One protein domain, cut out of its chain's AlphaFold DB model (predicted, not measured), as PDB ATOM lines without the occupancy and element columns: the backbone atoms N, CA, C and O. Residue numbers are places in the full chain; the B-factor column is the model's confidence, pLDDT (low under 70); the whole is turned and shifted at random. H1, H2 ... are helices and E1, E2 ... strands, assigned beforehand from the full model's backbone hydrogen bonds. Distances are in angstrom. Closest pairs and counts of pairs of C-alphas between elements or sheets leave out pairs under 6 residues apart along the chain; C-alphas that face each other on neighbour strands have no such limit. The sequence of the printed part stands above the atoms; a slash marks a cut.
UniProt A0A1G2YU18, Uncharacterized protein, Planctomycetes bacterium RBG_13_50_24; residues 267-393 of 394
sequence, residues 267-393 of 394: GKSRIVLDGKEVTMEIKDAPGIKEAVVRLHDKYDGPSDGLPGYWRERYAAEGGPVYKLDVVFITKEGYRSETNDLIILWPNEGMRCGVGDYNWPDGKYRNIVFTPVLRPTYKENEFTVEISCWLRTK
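This is residues 267 to 393 of the 394 residues of an uncharacterized protein of Planctomycetes bacterium RBG_13_50_24 (UniProt A0A1G2YU18). Two strongly twisted sheets lie face to face as a flattened sandwich, E2 to E6 in one and E1, E9, E8 and E7 in the other, their strands slanted across each other. The sheets come close at two edges, E1 by E2 and E5 by E7, and the small helix H1 lies at one end. The 127 printed residues run E1 E2 E3 H1 E4 E5 E6 E7 E8 E9, mostly strand. The second sheet has the order E1 E9 E8 E7, and the first is branched at E4; both are antiparallel. The whole is compact, with a radius of gyration of the C-alphas of 15.1 A and spans of 45 by 32 by 20 A.

Find C-alpha 267 at (142.779, 145.910, 154.996); there E1 begins, residues 267 to 272, 16.3 A long. E2 is residues 277 to 281, 13.3 A. E3, residues 288 to 299, 30.5 A, bends by 50 degrees at residue 296. H1, residues 309 to 317, 12.3 A, starts at C-alpha 309, (145.601, 125.210, 172.936). Next come E4, residues 321 to 330, 28.9 A; E5, residues 335 to 337, 6.6 A; E6, residues 342 to 344, 6.3 A; and E7, residues 352 to 356, 13.9 A. E8, residues 365 to 375, spans 31.8 A, and E9, residues 381 to 392, spans 34.7 A to C-alpha 392 at (124.974, 142.035, 164.722).

Look first at E4, which has E3 on one side, N 292 and O 327 being 2.7 A apart. On its other side lie E5 beside residues 326 to 329, with N 328 and O 336 at 2.8 A, and E6 beside residues 321 to 324, with N 324 and O 342 at 2.8 A. E2 and E3 form a hairpin, with N 280 and O 291 at 2.8 A. In the other sheet E7, E8 and E9 make a meander, each strand the antiparallel neighbour of the one before; find N 354 and O 367 at 2.8 A, and N 372 and O 385 at 2.8 A. E1 is an edge strand beside E9, with N 271 and O 382 at 2.8 A. Between the sheets, E4 and E8 are near each other, with 9 pairs of C-alphas within 10 A. The closest C-alphas of E1 and E2, Gly 267 and Glu 281, are 5.6 A apart; those of E5 and E7, Glu 337 and Val 354, 6.6 A. H1 is not on the sheet of E1, E9, E8 and E7, and only just not on the branched sheet, with 4 pairs of C-alphas within 10 A. In H1 every O i to N i+4 pair is within hydrogen-bond range.

The two C-alphas farthest apart are those of Pro 302 and Asp 361, 45.2 A. The printed part has no cut, and no link is long. The mean pLDDT of the printed part is 89.7; residue 393 alone is under 70.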
ATOM      1  N   GLY A 267     141.707 144.942 154.824       86.75
ATOM      2  CA  GLY A 267     142.779 145.910 154.996       86.75
ATOM      3  C   GLY A 267     144.128 145.232 154.832       86.75
ATOM      4  O   GLY A 267     144.291 144.045 155.125       86.75
ATOM      5  N   LYS A 268     145.106 145.988 154.341       92.38
ATOM      6  CA  LYS A 268     146.477 145.516 154.177       92.38
ATOM      7  C   LYS A 268     147.439 146.630 154.536       92.38
ATOM      8  O   LYS A 268     147.309 147.738 154.018       92.38
ATOM      9  N   SER A 269     148.412 146.333 155.388       92.06
ATOM     10  CA  SER A 269     149.463 147.288 155.728       92.06
ATOM     11  C   SER A 269     150.780 146.595 156.060       92.06
ATOM     12  O   SER A 269     150.822 145.393 156.322       92.06
ATOM     13  N   ARG A 270     151.872 147.356 156.012       89.75
ATOM     14  CA  ARG A 270     153.200 146.891 156.422       89.75
ATOM     15  C   ARG A 270     153.423 147.218 157.883       89.75
ATOM     16  O   ARG A 270     153.154 148.340 158.302       89.75
ATOM     17  N   ILE A 271     153.941 146.253 158.625       91.94
ATOM     18  CA  ILE A 271     154.227 146.373 160.050       91.94
ATOM     19  C   ILE A 271     155.625 145.850 160.348       91.94
ATOM     20  O   ILE A 271     156.146 144.987 159.641       91.94
ATOM     21  N   VAL A 272     156.230 146.388 161.397       89.31
ATOM     22  CA  VAL A 272     157.559 145.999 161.863       89.31
ATOM     23  C   VAL A 272     157.409 145.367 163.243       89.31
ATOM     24  O   VAL A 272     156.553 145.777 164.025       89.31
ATOM     25  N   LEU A 273     158.223 144.354 163.533       88.25
ATOM     26  CA  LEU A 273     158.324 143.721 164.846       88.25
ATOM     27  C   LEU A 273     159.071 144.640 165.829       88.25
ATOM     28  O   LEU A 273     160.208 144.378 166.216       88.25
ATOM     29  N   ASP A 274     158.462 145.772 166.165       90.44
ATOM     30  CA  ASP A 274     159.007 146.766 167.095       90.44
ATOM     31  C   ASP A 274     157.939 147.357 168.031       90.44
ATOM     32  O   ASP A 274     158.196 148.337 168.734       90.44
ATOM     33  N   GLY A 275     156.735 146.776 168.038       89.44
ATOM     34  CA  GLY A 275     155.617 147.234 168.856       89.44
ATOM     35  C   GLY A 275     154.993 148.556 168.405       89.44
ATOM     36  O   GLY A 275     154.187 149.115 169.151       89.44
ATOM     37  N   LYS A 276     155.324 149.089 167.219       93.81
ATOM     38  CA  LYS A 276     154.664 150.300 166.710       93.81
ATOM     39  C   LYS A 276     153.268 150.005 166.183       93.81
ATOM     40  O   LYS A 276     153.024 149.008 165.507       93.81
ATOM     41  N   GLU A 277     152.360 150.931 166.470       95.88
ATOM     42  CA  GLU A 277     151.026 150.934 165.888       95.88
ATOM     43  C   GLU A 277     151.085 151.310 164.411       95.88
ATOM     44  O   GLU A 277     151.724 152.290 164.021       95.88
ATOM     45  N   VAL A 278     150.358 150.554 163.599       95.88
ATOM     46  CA  VAL A 278     150.108 150.887 162.203       95.88
ATOM     47  C   VAL A 278     148.609 150.921 161.982       95.88
ATOM     48  O   VAL A 278     147.903 149.956 162.256       95.88
ATOM     49  N   THR A 279     148.114 152.040 161.469       96.00
ATOM     50  CA  THR A 279     146.718 152.166 161.053       96.00
ATOM     51  C   THR A 279     146.562 151.643 159.629       96.00
ATOM     52  O   THR A 279     147.365 151.955 158.748       96.00
ATOM     53  N   MET A 280     145.523 150.851 159.397       95.62
ATOM     54  CA  MET A 280     145.121 150.382 158.079       95.62
ATOM     55  C   MET A 280     143.652 150.706 157.833       95.62
ATOM     56  O   MET A 280     142.802 150.506 158.699       95.62
ATOM     57  N   GLU A 281     143.344 151.177 156.632       93.44
ATOM     58  CA  GLU A 281     141.963 151.312 156.184       93.44
ATOM     59  C   GLU A 281     141.375 149.920 155.918       93.44
ATOM     60  O   GLU A 281     142.031 149.074 155.302       93.44
ATOM     61  N   ILE A 282     140.138 149.692 156.363       91.88
ATOM     62  CA  ILE A 282     139.386 148.486 156.015       91.88
ATOM     63  C   ILE A 282     138.382 148.858 154.929       91.88
ATOM     64  O   ILE A 282     137.369 149.510 155.197       91.88
ATOM     65  N   LYS A 283     138.653 148.436 153.695       88.62
ATOM     66  CA  LYS A 283     137.774 148.739 152.564       88.62
ATOM     67  C   LYS A 283     136.498 147.921 152.642       88.62
ATOM     68  O   LYS A 283     136.520 146.766 153.051       88.62
ATOM     69  N   ASP A 284     135.393 148.544 152.244       86.19
ATOM     70  CA  ASP A 284     134.077 147.917 152.086       86.19
ATOM     71  C   ASP A 284     133.463 147.313 153.361       86.19
ATOM     72  O   ASP A 284     132.436 146.639 153.288       86.19
ATOM     73  N   ALA A 285     134.015 147.601 154.546       85.19
ATOM     74  CA  ALA A 285     133.453 147.133 155.809       85.19
ATOM     75  C   ALA A 285     132.293 148.031 156.271       85.19
ATOM     76  O   ALA A 285     132.486 149.223 156.557       85.19
ATOM     77  N   PRO A 286     131.065 147.500 156.410       82.69
ATOM     78  CA  PRO A 286     129.961 148.269 156.965       82.69
ATOM     79  C   PRO A 286     130.245 148.638 158.428       82.69
ATOM     80  O   PRO A 286     130.436 147.770 159.272       82.69
ATOM     81  N   GLY A 287     130.267 149.937 158.736       85.44
ATOM     82  CA  GLY A 287     130.442 150.456 160.099       85.44
ATOM     83  C   GLY A 287     131.877 150.459 160.642       85.44
ATOM     84  O   GLY A 287     132.113 151.089 161.667       85.44
ATOM     85  N   ILE A 288     132.844 149.841 159.960       90.00
ATOM     86  CA  ILE A 288     134.264 149.877 160.341       90.00
ATOM     87  C   ILE A 288     134.977 150.889 159.440       90.00
ATOM     88  O   ILE A 288     134.697 150.963 158.244       90.00
ATOM     89  N   LYS A 289     135.844 151.717 160.026       91.12
ATOM     90  CA  LYS A 289     136.642 152.714 159.305       91.12
ATOM     91  C   LYS A 289     138.063 152.204 159.085       91.12
ATOM     92  O   LYS A 289     138.555 152.179 157.962       91.12
ATOM     93  N   GLU A 290     138.716 151.801 160.165       96.00
ATOM     94  CA  GLU A 290     140.129 151.435 160.166       96.00
ATOM     95  C   GLU A 290     140.414 150.404 161.259       96.00
ATOM     96  O   GLU A 290     139.636 150.246 162.202       96.00
ATOM     97  N   ALA A 291     141.526 149.693 161.116       96.06
ATOM     98  CA  ALA A 291     142.101 148.866 162.162       96.06
ATOM     99  C   ALA A 291     143.490 149.402 162.514       96.06
ATOM    100  O   ALA A 291     144.249 149.815 161.638       96.06
ATOM    101  N   VAL A 292     143.825 149.401 163.794       96.69
ATOM    102  CA  VAL A 292     145.166 149.662 164.300       96.69
ATOM    103  C   VAL A 292     145.748 148.326 164.713       96.69
ATOM    104  O   VAL A 292     145.131 147.587 165.471       96.69
ATOM    105  N   VAL A 293     146.919 148.010 164.183       96.56
ATOM    106  CA  VAL A 293     147.618 146.755 164.441       96.56
ATOM    107  C   VAL A 293     148.952 147.021 165.103       96.56
ATOM    108  O   VAL A 293     149.623 148.006 164.778       96.56
ATOM    109  N   ARG A 294     149.358 146.117 165.990       96.69
ATOM    110  CA  ARG A 294     150.657 146.172 166.655       96.69
ATOM    111  C   ARG A 294     151.274 144.780 166.736       96.69
ATOM    112  O   ARG A 294     150.668 143.865 167.283       96.69
ATOM    113  N   LEU A 295     152.484 144.623 166.196       95.88
ATOM    114  CA  LEU A 295     153.251 143.376 166.271       95.88
ATOM    115  C   LEU A 295     154.279 143.479 167.397       95.88
ATOM    116  O   LEU A 295     155.185 144.311 167.331       95.88
ATOM    117  N   HIS A 296     154.116 142.665 168.436       93.56
ATOM    118  CA  HIS A 296     154.856 142.811 169.689       93.56
ATOM    119  C   HIS A 296     156.187 142.069 169.683       93.56
ATOM    120  O   HIS A 296     157.247 142.687 169.741       93.56
ATOM    121  N   ASP A 297     156.131 140.741 169.661       92.62
ATOM    122  CA  ASP A 297     157.293 139.883 169.833       92.62
ATOM    123  C   ASP A 297     157.212 138.631 168.949       92.62
ATOM    124  O   ASP A 297     156.152 138.222 168.464       92.62
ATOM    125  N   LYS A 298     158.398 138.075 168.686       95.31
ATOM    126  CA  LYS A 298     158.594 136.756 168.092       95.31
ATOM    127  C   LYS A 298     158.801 135.785 169.247       95.31
ATOM    128  O   LYS A 298     159.715 135.975 170.051       95.31
ATOM    129  N   TYR A 299     157.988 134.745 169.311       94.19
ATOM    130  CA  TYR A 299     158.152 133.644 170.240       94.19
ATOM    131  C   TYR A 299     158.758 132.441 169.516       94.19
ATOM    132  O   TYR A 299     158.179 131.921 168.566       94.19
ATOM    133  N   ASP A 300     159.941 132.036 169.974       93.31
ATOM    134  CA  ASP A 300     160.725 130.911 169.443       93.31
ATOM    135  C   ASP A 300     161.192 129.985 170.591       93.31
ATOM    136  O   ASP A 300     162.247 129.359 170.541       93.31
ATOM    137  N   GLY A 301     160.453 130.011 171.708       92.62
ATOM    138  CA  GLY A 301     160.776 129.299 172.948       92.62
ATOM    139  C   GLY A 301     160.188 127.882 173.013       92.62
ATOM    140  O   GLY A 301     159.637 127.399 172.025       92.62
ATOM    141  N   PRO A 302     160.294 127.201 174.171       92.06
ATOM    142  CA  PRO A 302     159.674 125.891 174.388       92.06
ATOM    143  C   PRO A 302     158.146 126.003 174.476       92.06
ATOM    144  O   PRO A 302     157.644 126.922 175.109       92.06
ATOM    145  N   SER A 303     157.396 125.041 173.936       88.81
ATOM    146  CA  SER A 303     155.919 125.069 173.900       88.81
ATOM    147  C   SER A 303     155.253 125.420 175.241       88.81
ATOM    148  O   SER A 303     154.252 126.139 175.255       88.81
ATOM    149  N   ASP A 304     155.826 124.995 176.371       89.25
ATOM    150  CA  ASP A 304     155.318 125.257 177.726       89.25
ATOM    151  C   ASP A 304     155.120 126.742 178.067       89.25
ATOM    152  O   ASP A 304     154.316 127.069 178.947       89.25
ATOM    153  N   GLY A 305     155.807 127.651 177.367       88.12
ATOM    154  CA  GLY A 305     155.620 129.092 177.538       88.12
ATOM    155  C   GLY A 305     154.375 129.664 176.856       88.12
ATOM    156  O   GLY A 305     154.097 130.852 177.031       88.12
ATOM    157  N   LEU A 306     153.617 128.856 176.108       89.44
ATOM    158  CA  LEU A 306     152.326 129.231 175.535       89.44
ATOM    159  C   LEU A 306     151.156 128.661 176.365       89.44
ATOM    160  O   LEU A 306     151.285 127.593 176.980       89.44
ATOM    161  N   PRO A 307     150.011 129.366 176.427       86.06
ATOM    162  CA  PRO A 307     148.854 128.922 177.194       86.06
ATOM    163  C   PRO A 307     147.955 127.961 176.401       86.06
ATOM    164  O   PRO A 307     147.647 128.206 175.234       86.06
ATOM    165  N   GLY A 308     147.462 126.919 177.082       85.06
ATOM    166  CA  GLY A 308     146.382 126.042 176.609       85.06
ATOM    167  C   GLY A 308     146.608 125.494 175.198       85.06
ATOM    168  O   GLY A 308     147.686 124.996 174.893       85.06
ATOM    169  N   TYR A 309     145.603 125.658 174.335       81.69
ATOM    170  CA  TYR A 309     145.601 125.210 172.936       81.69
ATOM    171  C   TYR A 309     146.867 125.589 172.143       81.69
ATOM    172  O   TYR A 309     147.358 124.808 171.329       81.69
ATOM    173  N   TRP A 310     147.443 126.770 172.397       86.38
ATOM    174  CA  TRP A 310     148.625 127.237 171.667       86.38
ATOM    175  C   TRP A 310     149.875 126.419 171.973       86.38
ATOM    176  O   TRP A 310     150.753 126.320 171.121       86.38
ATOM    177  N   ARG A 311     149.960 125.823 173.167       88.75
ATOM    178  CA  ARG A 311     151.081 124.969 173.573       88.75
ATOM    179  C   ARG A 311     151.155 123.709 172.728       88.75
ATOM    180  O   ARG A 311     152.214 123.413 172.189       88.75
ATOM    181  N   GLU A 312     150.048 122.981 172.631       81.56
ATOM    182  CA  GLU A 312     149.968 121.709 171.905       81.56
ATOM    183  C   GLU A 312     150.232 121.923 170.419       81.56
ATOM    184  O   GLU A 312     151.092 121.268 169.832       81.56
ATOM    185  N   ARG A 313     149.573 122.932 169.839       84.81
ATOM    186  CA  ARG A 313     149.778 123.291 168.440       84.81
ATOM    187  C   ARG A 313     151.228 123.675 168.153       84.81
ATOM    188  O   ARG A 313     151.807 123.197 167.187       84.81
ATOM    189  N   TYR A 314     151.845 124.482 169.014       90.06
ATOM    190  CA  TYR A 314     153.254 124.850 168.873       90.06
ATOM    191  C   TYR A 314     154.208 123.674 169.096       90.06
ATOM    192  O   TYR A 314     155.248 123.613 168.449       90.06
ATOM    193  N   ALA A 315     153.878 122.724 169.973       86.75
ATOM    194  CA  ALA A 315     154.663 121.502 170.133       86.75
ATOM    195  C   ALA A 315     154.647 120.641 168.857       86.75
ATOM    196  O   ALA A 315     155.668 120.045 168.522       86.75
ATOM    197  N   ALA A 316     153.517 120.611 168.144       83.38
ATOM    198  CA  ALA A 316     153.353 119.856 166.904       83.38
ATOM    199  C   ALA A 316     153.942 120.569 165.672       83.38
ATOM    200  O   ALA A 316     154.650 119.955 164.877       83.38
ATOM    201  N   GLU A 317     153.653 121.860 165.502       86.75
ATOM    202  CA  GLU A 317     153.992 122.628 164.292       86.75
ATOM    203  C   GLU A 317     155.330 123.376 164.407       86.75
ATOM    204  O   GLU A 317     155.944 123.725 163.397       86.75
ATOM    205  N   GLY A 318     155.810 123.602 165.632       92.19
ATOM    206  CA  GLY A 318     157.012 124.376 165.911       92.19
ATOM    207  C   GLY A 318     156.813 125.893 165.821       92.19
ATOM    208  O   GLY A 318     155.724 126.409 165.563       92.19
ATOM    209  N   GLY A 319     157.904 126.617 166.072       91.38
ATOM    210  CA  GLY A 319     157.992 128.068 165.945       91.38
ATOM    211  C   GLY A 319     158.686 128.533 164.658       91.38
ATOM    212  O   GLY A 319     159.197 127.720 163.885       91.38
ATOM    213  N   PRO A 320     158.745 129.854 164.426       94.25
ATOM    214  CA  PRO A 320     158.323 130.894 165.357       94.25
ATOM    215  C   PRO A 320     156.864 131.327 165.189       94.25
ATOM    216  O   PRO A 320     156.329 131.343 164.080       94.25
ATOM    217  N   VAL A 321     156.272 131.797 166.289       95.38
ATOM    218  CA  VAL A 321     154.972 132.485 166.290       95.38
ATOM    219  C   VAL A 321     155.122 133.944 166.689       95.38
ATOM    220  O   VAL A 321     156.108 134.339 167.311       95.38
ATOM    221  N   TYR A 322     154.140 134.761 166.330       96.06
ATOM    222  CA  TYR A 322     154.164 136.201 166.547       96.06
ATOM    223  C   TYR A 322     152.932 136.651 167.315       96.06
ATOM    224  O   TYR A 322     151.836 136.159 167.051       96.06
ATOM    225  N   LYS A 323     153.100 137.603 168.234       95.25
ATOM    226  CA  LYS A 323     151.981 138.186 168.985       95.25
ATOM    227  C   LYS A 323     151.505 139.481 168.341       95.25
ATOM    228  O   LYS A 323     152.266 140.446 168.231       95.25
ATOM    229  N   LEU A 324     150.243 139.496 167.933       95.75
ATOM    230  CA  LEU A 324     149.572 140.616 167.286       95.75
ATOM    231  C   LEU A 324     148.434 141.133 168.173       95.75
ATOM    232  O   LEU A 324     147.642 140.352 168.687       95.75
ATOM    233  N   ASP A 325     148.329 142.448 168.295       95.31
ATOM    234  CA  ASP A 325     147.167 143.145 168.847       95.31
ATOM    235  C   ASP A 325     146.428 143.887 167.722       95.31
ATOM    236  O   ASP A 325     147.057 144.391 166.778       95.31
ATOM    237  N   VAL A 326     145.095 143.913 167.795       95.50
ATOM    238  CA  VAL A 326     144.217 144.537 166.804       95.50
ATOM    239  C   VAL A 326     143.119 145.348 167.490       95.50
ATOM    240  O   VAL A 326     142.262 144.818 168.197       95.50
ATOM    241  N   VAL A 327     143.077 146.640 167.168       95.44
ATOM    242  CA  VAL A 327     142.014 147.569 167.564       95.44
ATOM    243  C   VAL A 327     141.222 147.983 166.334       95.44
ATOM    244  O   VAL A 327     141.764 148.589 165.415       95.44
ATOM    245  N   PHE A 328     139.918 147.739 166.315       94.38
ATOM    246  CA  PHE A 328     139.030 148.274 165.289       94.38
ATOM    247  C   PHE A 328     138.474 149.631 165.702       94.38
ATOM    248  O   PHE A 328     138.037 149.819 166.838       94.38
ATOM    249  N   ILE A 329     138.450 150.561 164.751       93.25
ATOM    250  CA  ILE A 329     137.851 151.884 164.902       93.25
ATOM    251  C   ILE A 329     136.650 151.984 163.964       93.25
ATOM    252  O   ILE A 329     136.756 151.782 162.748       93.25
ATOM    253  N   THR A 330     135.486 152.290 164.526       90.19
ATOM    254  CA  THR A 330     134.235 152.402 163.768       90.19
ATOM    255  C   THR A 330     134.147 153.740 163.038       90.19
ATOM    256  O   THR A 330     134.909 154.672 163.307       90.19
ATOM    257  N   LYS A 331     133.188 153.878 162.116       89.50
ATOM    258  CA  LYS A 331     132.933 155.164 161.432       89.50
ATOM    259  C   LYS A 331     132.507 156.274 162.400       89.50
ATOM    260  O   LYS A 331     132.737 157.445 162.121       89.50
ATOM    261  N   GLU A 332     131.941 155.901 163.540       88.56
ATOM    262  CA  GLU A 332     131.546 156.782 164.639       88.56
ATOM    263  C   GLU A 332     132.695 157.076 165.625       88.56
ATOM    264  O   GLU A 332     132.509 157.842 166.566       88.56
ATOM    265  N   GLY A 333     133.882 156.488 165.421       90.25
ATOM    266  CA  GLY A 333     135.070 156.705 166.254       90.25
ATOM    267  C   GLY A 333     135.162 155.817 167.498       90.25
ATOM    268  O   GLY A 333     136.037 156.036 168.334       90.25
ATOM    269  N   TYR A 334     134.291 154.814 167.636       89.19
ATOM    270  CA  TYR A 334     134.364 153.854 168.736       89.19
ATOM    271  C   TYR A 334     135.545 152.894 168.541       89.19
ATOM    272  O   TYR A 334     135.819 152.485 167.413       89.19
ATOM    273  N   ARG A 335     136.238 152.541 169.629       92.19
ATOM    274  CA  ARG A 335     137.398 151.635 169.624       92.19
ATOM    275  C   ARG A 335     137.017 150.298 170.252       92.19
ATOM    276  O   ARG A 335     136.472 150.281 171.349       92.19
ATOM    277  N   SER A 336     137.339 149.203 169.573       89.69
ATOM    278  CA  SER A 336     137.129 147.833 170.046       89.69
ATOM    279  C   SER A 336     138.428 147.050 169.898       89.69
ATOM    280  O   SER A 336     138.944 146.941 168.789       89.69
ATOM    281  N   GLU A 337     138.974 146.553 171.002       91.19
ATOM    282  CA  GLU A 337     140.312 145.954 171.087       91.19
ATOM    283  C   GLU A 337     140.228 144.481 171.474       91.19
ATOM    284  O   GLU A 337     139.348 144.078 172.239       91.19
ATOM    285  N   THR A 338     141.130 143.665 170.933       88.38
ATOM    286  CA  THR A 338     141.281 142.282 171.379       88.38
ATOM    287  C   THR A 338     141.713 142.220 172.839       88.38
ATOM    288  O   THR A 338     142.699 142.831 173.219       88.38
ATOM    289  N   ASN A 339     141.005 141.438 173.657       82.88
ATOM    290  CA  ASN A 339     141.354 141.287 175.075       82.88
ATOM    291  C   ASN A 339     142.704 140.580 175.292       82.88
ATOM    292  O   ASN A 339     143.342 140.795 176.318       82.88
ATOM    293  N   ASP A 340     143.116 139.745 174.335       85.94
ATOM    294  CA  ASP A 340     144.328 138.933 174.392       85.94
ATOM    295  C   ASP A 340     145.179 139.132 173.134       85.94
ATOM    296  O   ASP A 340     144.665 139.429 172.053       85.94
ATOM    297  N   LEU A 341     146.487 138.899 173.267       90.88
ATOM    298  CA  LEU A 341     147.403 138.867 172.130       90.88
ATOM    299  C   LEU A 341     147.089 137.674 171.224       90.88
ATOM    300  O   LEU A 341     147.053 136.524 171.667       90.88
ATOM    301  N   ILE A 342     146.928 137.949 169.934       92.75
ATOM    302  CA  ILE A 342     146.697 136.943 168.903       92.75
ATOM    303  C   ILE A 342     148.035 136.290 168.555       92.75
ATOM    304  O   ILE A 342     148.972 136.980 168.157       92.75
ATOM    305  N   ILE A 343     148.124 134.968 168.681       94.31
ATOM    306  CA  ILE A 343     149.319 134.195 168.323       94.31
ATOM    307  C   ILE A 343     149.187 133.733 166.870       94.31
ATOM    308  O   ILE A 343     148.232 133.044 166.522       94.31
ATOM    309  N   LEU A 344     150.139 134.117 166.019       94.06
ATOM    310  CA  LEU A 344     150.090 133.871 164.576       94.06
ATOM    311  C   LEU A 344     151.344 133.163 164.067       94.06
ATOM    312  O   LEU A 344     152.463 133.621 164.310       94.06
ATOM    313  N   TRP A 345     151.143 132.110 163.273       94.62
ATOM    314  CA  TRP A 345     152.166 131.566 162.383       94.62
ATOM    315  C   TRP A 345     152.227 132.384 161.085       94.62
ATOM    316  O   TRP A 345     151.196 132.856 160.588       94.62
ATOM    317  N   PRO A 346     153.420 132.574 160.497       94.38
ATOM    318  CA  PRO A 346     153.540 133.205 159.192       94.38
ATOM    319  C   PRO A 346     152.725 132.491 158.113       94.38
ATOM    320  O   PRO A 346     152.791 131.278 157.963       94.38
ATOM    321  N   ASN A 347     152.046 133.277 157.281       90.38
ATOM    322  CA  ASN A 347     151.196 132.858 156.164       90.38
ATOM    323  C   ASN A 347     149.912 132.118 156.547       90.38
ATOM    324  O   ASN A 347     149.184 131.690 155.650       90.38
ATOM    325  N   GLU A 348     149.589 132.051 157.833       88.25
ATOM    326  CA  GLU A 348     148.367 131.432 158.316       88.25
ATOM    327  C   GLU A 348     147.375 132.470 158.826       88.25
ATOM    328  O   GLU A 348     147.745 133.479 159.429       88.25
ATOM    329  N   GLY A 349     146.099 132.233 158.535       87.00
ATOM    330  CA  GLY A 349     145.003 133.044 159.040       87.00
ATOM    331  C   GLY A 349     144.406 132.414 160.282       87.00
ATOM    332  O   GLY A 349     144.031 131.245 160.258       87.00
ATOM    333  N   MET A 350     144.256 133.200 161.342       85.75
ATOM    334  CA  MET A 350     143.562 132.767 162.552       85.75
ATOM    335  C   MET A 350     142.225 133.491 162.669       85.75
ATOM    336  O   MET A 350     142.174 134.710 162.607       85.75
ATOM    337  N   ARG A 351     141.122 132.772 162.864       87.44
ATOM    338  CA  ARG A 351     139.832 133.426 163.099       87.44
ATOM    339  C   ARG A 351     139.780 133.988 164.522       87.44
ATOM    340  O   ARG A 351     139.873 133.244 165.493       87.44
ATOM    341  N   CYS A 352     139.563 135.288 164.633       90.38
ATOM    342  CA  CYS A 352     139.462 136.037 165.880       90.38
ATOM    343  C   CYS A 352     138.113 136.757 165.959       90.38
ATOM    344  O   CYS A 352     137.441 136.963 164.947       90.38
ATOM    345  N   GLY A 353     137.709 137.162 167.159       90.75
ATOM    346  CA  GLY A 353     136.506 137.959 167.366       90.75
ATOM    347  C   GLY A 353     136.695 138.958 168.492       90.75
ATOM    348  O   GLY A 353     137.256 138.618 169.530       90.75
ATOM    349  N   VAL A 354     136.203 140.174 168.292       89.56
ATOM    350  CA  VAL A 354     136.076 141.190 169.332       89.56
ATOM    351  C   VAL A 354     134.639 141.690 169.343       89.56
ATOM    352  O   VAL A 354     134.107 142.143 168.331       89.56
ATOM    353  N   GLY A 355     133.973 141.576 170.488       84.56
ATOM    354  CA  GLY A 355     132.605 142.045 170.643       84.56
ATOM    355  C   GLY A 355     132.432 142.837 171.923       84.56
ATOM    356  O   GLY A 355     133.008 142.488 172.947       84.56
ATOM    357  N   ASP A 356     131.597 143.869 171.864       78.25
ATOM    358  CA  ASP A 356     131.224 144.678 173.024       78.25
ATOM    359  C   ASP A 356     129.711 144.970 172.982       78.25
ATOM    360  O   ASP A 356     129.085 144.989 171.917       78.25
ATOM    361  N   TYR A 357     129.110 145.162 174.153       75.06
ATOM    362  CA  TYR A 357     127.758 145.683 174.347       75.06
ATOM    363  C   TYR A 357     127.717 147.219 174.317       75.06
ATOM    364  O   TYR A 357     126.649 147.791 174.113       75.06
ATOM    365  N   ASN A 358     128.861 147.889 174.478       71.12
ATOM    366  CA  ASN A 358     128.953 149.348 174.603       71.12
ATOM    367  C   ASN A 358     128.974 150.109 173.267       71.12
ATOM    368  O   ASN A 358     129.501 151.222 173.195       71.12
ATOM    369  N   TRP A 359     128.414 149.547 172.194       74.88
ATOM    370  CA  TRP A 359     128.284 150.302 170.946       74.88
ATOM    371  C   TRP A 359     127.336 151.497 171.139       74.88
ATOM    372  O   TRP A 359     126.403 151.406 171.942       74.88
ATOM    373  N   PRO A 360     127.512 152.612 170.399       74.75
ATOM    374  CA  PRO A 360     126.721 153.832 170.600       74.75
ATOM    375  C   PRO A 360     125.198 153.652 170.495       74.75
ATOM    376  O   PRO A 360     124.442 154.439 171.055       74.75
ATOM    377  N   ASP A 361     124.735 152.626 169.777       79.56
ATOM    378  CA  ASP A 361     123.316 152.290 169.624       79.56
ATOM    379  C   ASP A 361     122.796 151.295 170.680       79.56
ATOM    380  O   ASP A 361     121.644 150.863 170.601       79.56
ATOM    381  N   GLY A 362     123.633 150.913 171.651       81.19
ATOM    382  CA  GLY A 362     123.327 149.942 172.702       81.19
ATOM    383  C   GLY A 362     123.168 148.506 172.200       81.19
ATOM    384  O   GLY A 362     122.670 147.651 172.937       81.19
ATOM    385  N   LYS A 363     123.536 148.220 170.942       80.50
ATOM    386  CA  LYS A 363     123.430 146.878 170.363       80.50
ATOM    387  C   LYS A 363     124.762 146.158 170.453       80.50
ATOM    388  O   LYS A 363     125.798 146.692 170.077       80.50
ATOM    389  N   TYR A 364     124.720 144.893 170.856       80.31
ATOM    390  CA  TYR A 364     125.897 144.042 170.773       80.31
ATOM    391  C   TYR A 364     126.307 143.849 169.312       80.31
ATOM    392  O   TYR A 364     125.508 143.389 168.482       80.31
ATOM    393  N   ARG A 365     127.570 144.144 169.014       83.50
ATOM    394  CA  ARG A 365     128.184 143.777 167.741       83.50
ATOM    395  C   ARG A 365     129.491 143.051 168.000       83.50
ATOM    396  O   ARG A 365     130.238 143.408 168.905       83.50
ATOM    397  N   ASN A 366     129.740 142.037 167.185       87.75
ATOM    398  CA  ASN A 366     130.956 141.245 167.201       87.75
ATOM    399  C   ASN A 366     131.665 141.429 165.860       87.75
ATOM    400  O   ASN A 366     131.128 141.046 164.817       87.75
ATOM    401  N   ILE A 367     132.838 142.050 165.884       89.50
ATOM    402  CA  ILE A 367     133.743 142.107 164.746       89.50
ATOM    403  C   ILE A 367     134.523 140.808 164.758       89.50
ATOM    404  O   ILE A 367     135.370 140.585 165.618       89.50
ATOM    405  N   VAL A 368     134.243 139.952 163.794       88.81
ATOM    406  CA  VAL A 368     135.024 138.739 163.602       88.81
ATOM    407  C   VAL A 368     135.968 139.004 162.438       88.81
ATOM    408  O   VAL A 368     135.601 139.675 161.471       88.81
ATOM    409  N   PHE A 369     137.212 138.573 162.570       91.94
ATOM    410  CA  PHE A 369     138.267 138.922 161.635       91.94
ATOM    411  C   PHE A 369     139.339 137.843 161.575       91.94
ATOM    412  O   PHE A 369     139.450 137.022 162.478       91.94
ATOM    413  N   THR A 370     140.129 137.860 160.509       91.50
ATOM    414  CA  THR A 370     141.203 136.899 160.268       91.50
ATOM    415  C   THR A 370     142.460 137.667 159.870       91.50
ATOM    416  O   THR A 370     142.548 138.094 158.713       91.50
ATOM    417  N   PRO A 371     143.407 137.910 160.797       94.25
ATOM    418  CA  PRO A 371     144.702 138.462 160.454       94.25
ATOM    419  C   PRO A 371     145.614 137.370 159.879       94.25
ATOM    420  O   PRO A 371     145.617 136.236 160.353       94.25
ATOM    421  N   VAL A 372     146.403 137.733 158.869       93.44
ATOM    422  CA  VAL A 372     147.459 136.905 158.273       93.44
ATOM    423  C   VAL A 372     148.749 137.716 158.258       93.44
ATOM    424  O   VAL A 372     148.770 138.825 157.720       93.44
ATOM    425  N   LEU A 373     149.835 137.160 158.799       95.25
ATOM    426  CA  LEU A 373     151.168 137.764 158.728       95.25
ATOM    427  C   LEU A 373     151.966 137.172 157.572       95.25
ATOM    428  O   LEU A 373     152.319 136.000 157.596       95.25
ATOM    429  N   ARG A 374     152.307 137.984 156.572       95.12
ATOM    430  CA  ARG A 374     153.170 137.578 155.457       95.12
ATOM    431  C   ARG A 374     154.578 138.135 155.650       95.12
ATOM    432  O   ARG A 374     154.723 139.361 155.654       95.12
ATOM    433  N   PRO A 375     155.611 137.287 155.786       95.25
ATOM    434  CA  PRO A 375     156.992 137.748 155.795       95.25
ATOM    435  C   PRO A 375     157.301 138.574 154.545       95.25
ATOM    436  O   PRO A 375     156.824 138.269 153.448       95.25
ATOM    437  N   THR A 376     158.098 139.625 154.705       95.69
ATOM    438  CA  THR A 376     158.659 140.364 153.568       95.69
ATOM    439  C   THR A 376     160.106 139.935 153.312       95.69
ATOM    440  O   THR A 376     160.637 139.052 153.977       95.69
ATOM    441  N   TYR A 377     160.765 140.561 152.336       94.56
ATOM    442  CA  TYR A 377     162.195 140.348 152.087       94.56
ATOM    443  C   TYR A 377     163.098 140.985 153.157       94.56
ATOM    444  O   TYR A 377     164.300 140.732 153.165       94.56
ATOM    445  N   LYS A 378     162.549 141.843 154.024       94.38
ATOM    446  CA  LYS A 378     163.281 142.466 155.126       94.38
ATOM    447  C   LYS A 378     163.017 141.705 156.410       94.38
ATOM    448  O   LYS A 378     161.874 141.403 156.746       94.38
ATOM    449  N   GLU A 379     164.093 141.453 157.142       93.06
ATOM    450  CA  GLU A 379     164.020 140.872 158.474       93.06
ATOM    451  C   GLU A 379     163.135 141.738 159.380       93.06
ATOM    452  O   GLU A 379     163.209 142.968 159.341       93.06
ATOM    453  N   ASN A 380     162.284 141.090 160.180       93.88
ATOM    454  CA  ASN A 380     161.363 141.734 161.122       93.88
ATOM    455  C   ASN A 380     160.293 142.653 160.495       93.88
ATOM    456  O   ASN A 380     159.549 143.293 161.234       93.88
ATOM    457  N   GLU A 381     160.166 142.703 159.165       96.31
ATOM    458  CA  GLU A 381     159.093 143.419 158.469       96.31
ATOM    459  C   GLU A 381     158.093 142.415 157.881       96.31
ATOM    460  O   GLU A 381     158.450 141.495 157.135       96.31
ATOM    461  N   PHE A 382     156.818 142.630 158.189       96.88
ATOM    462  CA  PHE A 382     155.703 141.796 157.765       96.88
ATOM    463  C   PHE A 382     154.670 142.640 157.033       96.88
ATOM    464  O   PHE A 382     154.507 143.836 157.267       96.88
ATOM    465  N   THR A 383     153.925 142.001 156.147       95.69
ATOM    466  CA  THR A 383     152.661 142.540 155.664       95.69
ATOM    467  C   THR A 383     151.538 141.845 156.405       95.69
ATOM    468  O   THR A 383     151.431 140.625 156.340       95.69
ATOM    469  N   VAL A 384     150.707 142.615 157.096       95.25
ATOM    470  CA  VAL A 384     149.494 142.095 157.721       95.25
ATOM    471  C   VAL A 384     148.308 142.343 156.808       95.25
ATOM    472  O   VAL A 384     148.115 143.442 156.281       95.25
ATOM    473  N   GLU A 385     147.533 141.291 156.604       94.00
ATOM    474  CA  GLU A 385     146.269 141.311 155.881       94.00
ATOM    475  C   GLU A 385     145.170 140.980 156.885       94.00
ATOM    476  O   GLU A 385     145.260 139.960 157.562       94.00
ATOM    477  N   ILE A 386     144.152 141.830 157.006       92.38
ATOM    478  CA  ILE A 386     142.984 141.570 157.853       92.38
ATOM    479  C   ILE A 386     141.763 141.487 156.958       92.38
ATOM    480  O   ILE A 386     141.438 142.455 156.279       92.38
ATOM    481  N   SER A 387     141.069 140.353 156.999       88.12
ATOM    482  CA  SER A 387     139.684 140.245 156.527       88.12
ATOM    483  C   SER A 387     138.753 140.375 157.726       88.12
ATOM    484  O   SER A 387     138.987 139.681 158.712       88.12
ATOM    485  N   CYS A 388     137.726 141.224 157.695       89.44
ATOM    486  CA  CYS A 388     136.815 141.370 158.837       89.44
ATOM    487  C   CYS A 388     135.346 141.544 158.446       89.44
ATOM    488  O   CYS A 388     135.005 141.907 157.321       89.44
ATOM    489  N   TRP A 389     134.460 141.257 159.399       82.75
ATOM    490  CA  TRP A 389     133.019 141.388 159.245       82.75
ATOM    491  C   TRP A 389     132.349 141.761 160.561       82.75
ATOM    492  O   TRP A 389     132.754 141.341 161.643       82.75
ATOM    493  N   LEU A 390     131.273 142.536 160.456       83.38
ATOM    494  CA  LEU A 390     130.464 142.955 161.591       83.38
ATOM    495  C   LEU A 390     129.260 142.019 161.737       83.38
ATOM    496  O   LEU A 390     128.335 142.053 160.926       83.38
ATOM    497  N   ARG A 391     129.245 141.192 162.783       79.88
ATOM    498  CA  ARG A 391     128.062 140.425 163.188       79.88
ATOM    499  C   ARG A 391     127.228 141.252 164.154       79.88
ATOM    500  O   ARG A 391     127.695 141.623 165.227       79.88
ATOM    501  N   THR A 392     125.976 141.504 163.795       74.88
ATOM    502  CA  THR A 392     124.974 142.035 164.722       74.88
ATOM    503  C   THR A 392     124.170 140.872 165.291       74.88
ATOM    504  O   THR A 392     123.797 139.948 164.567       74.88
ATOM    505  N   LYS A 393     123.955 140.872 166.608       69.62
ATOM    506  CA  LYS A 393     123.035 139.925 167.245       69.62
ATOM    507  C   LYS A 393     121.626 140.488 167.041       69.62
ATOM    508  O   LYS A 393     121.260 141.447 167.716       69.62
TER     509      LYS A 393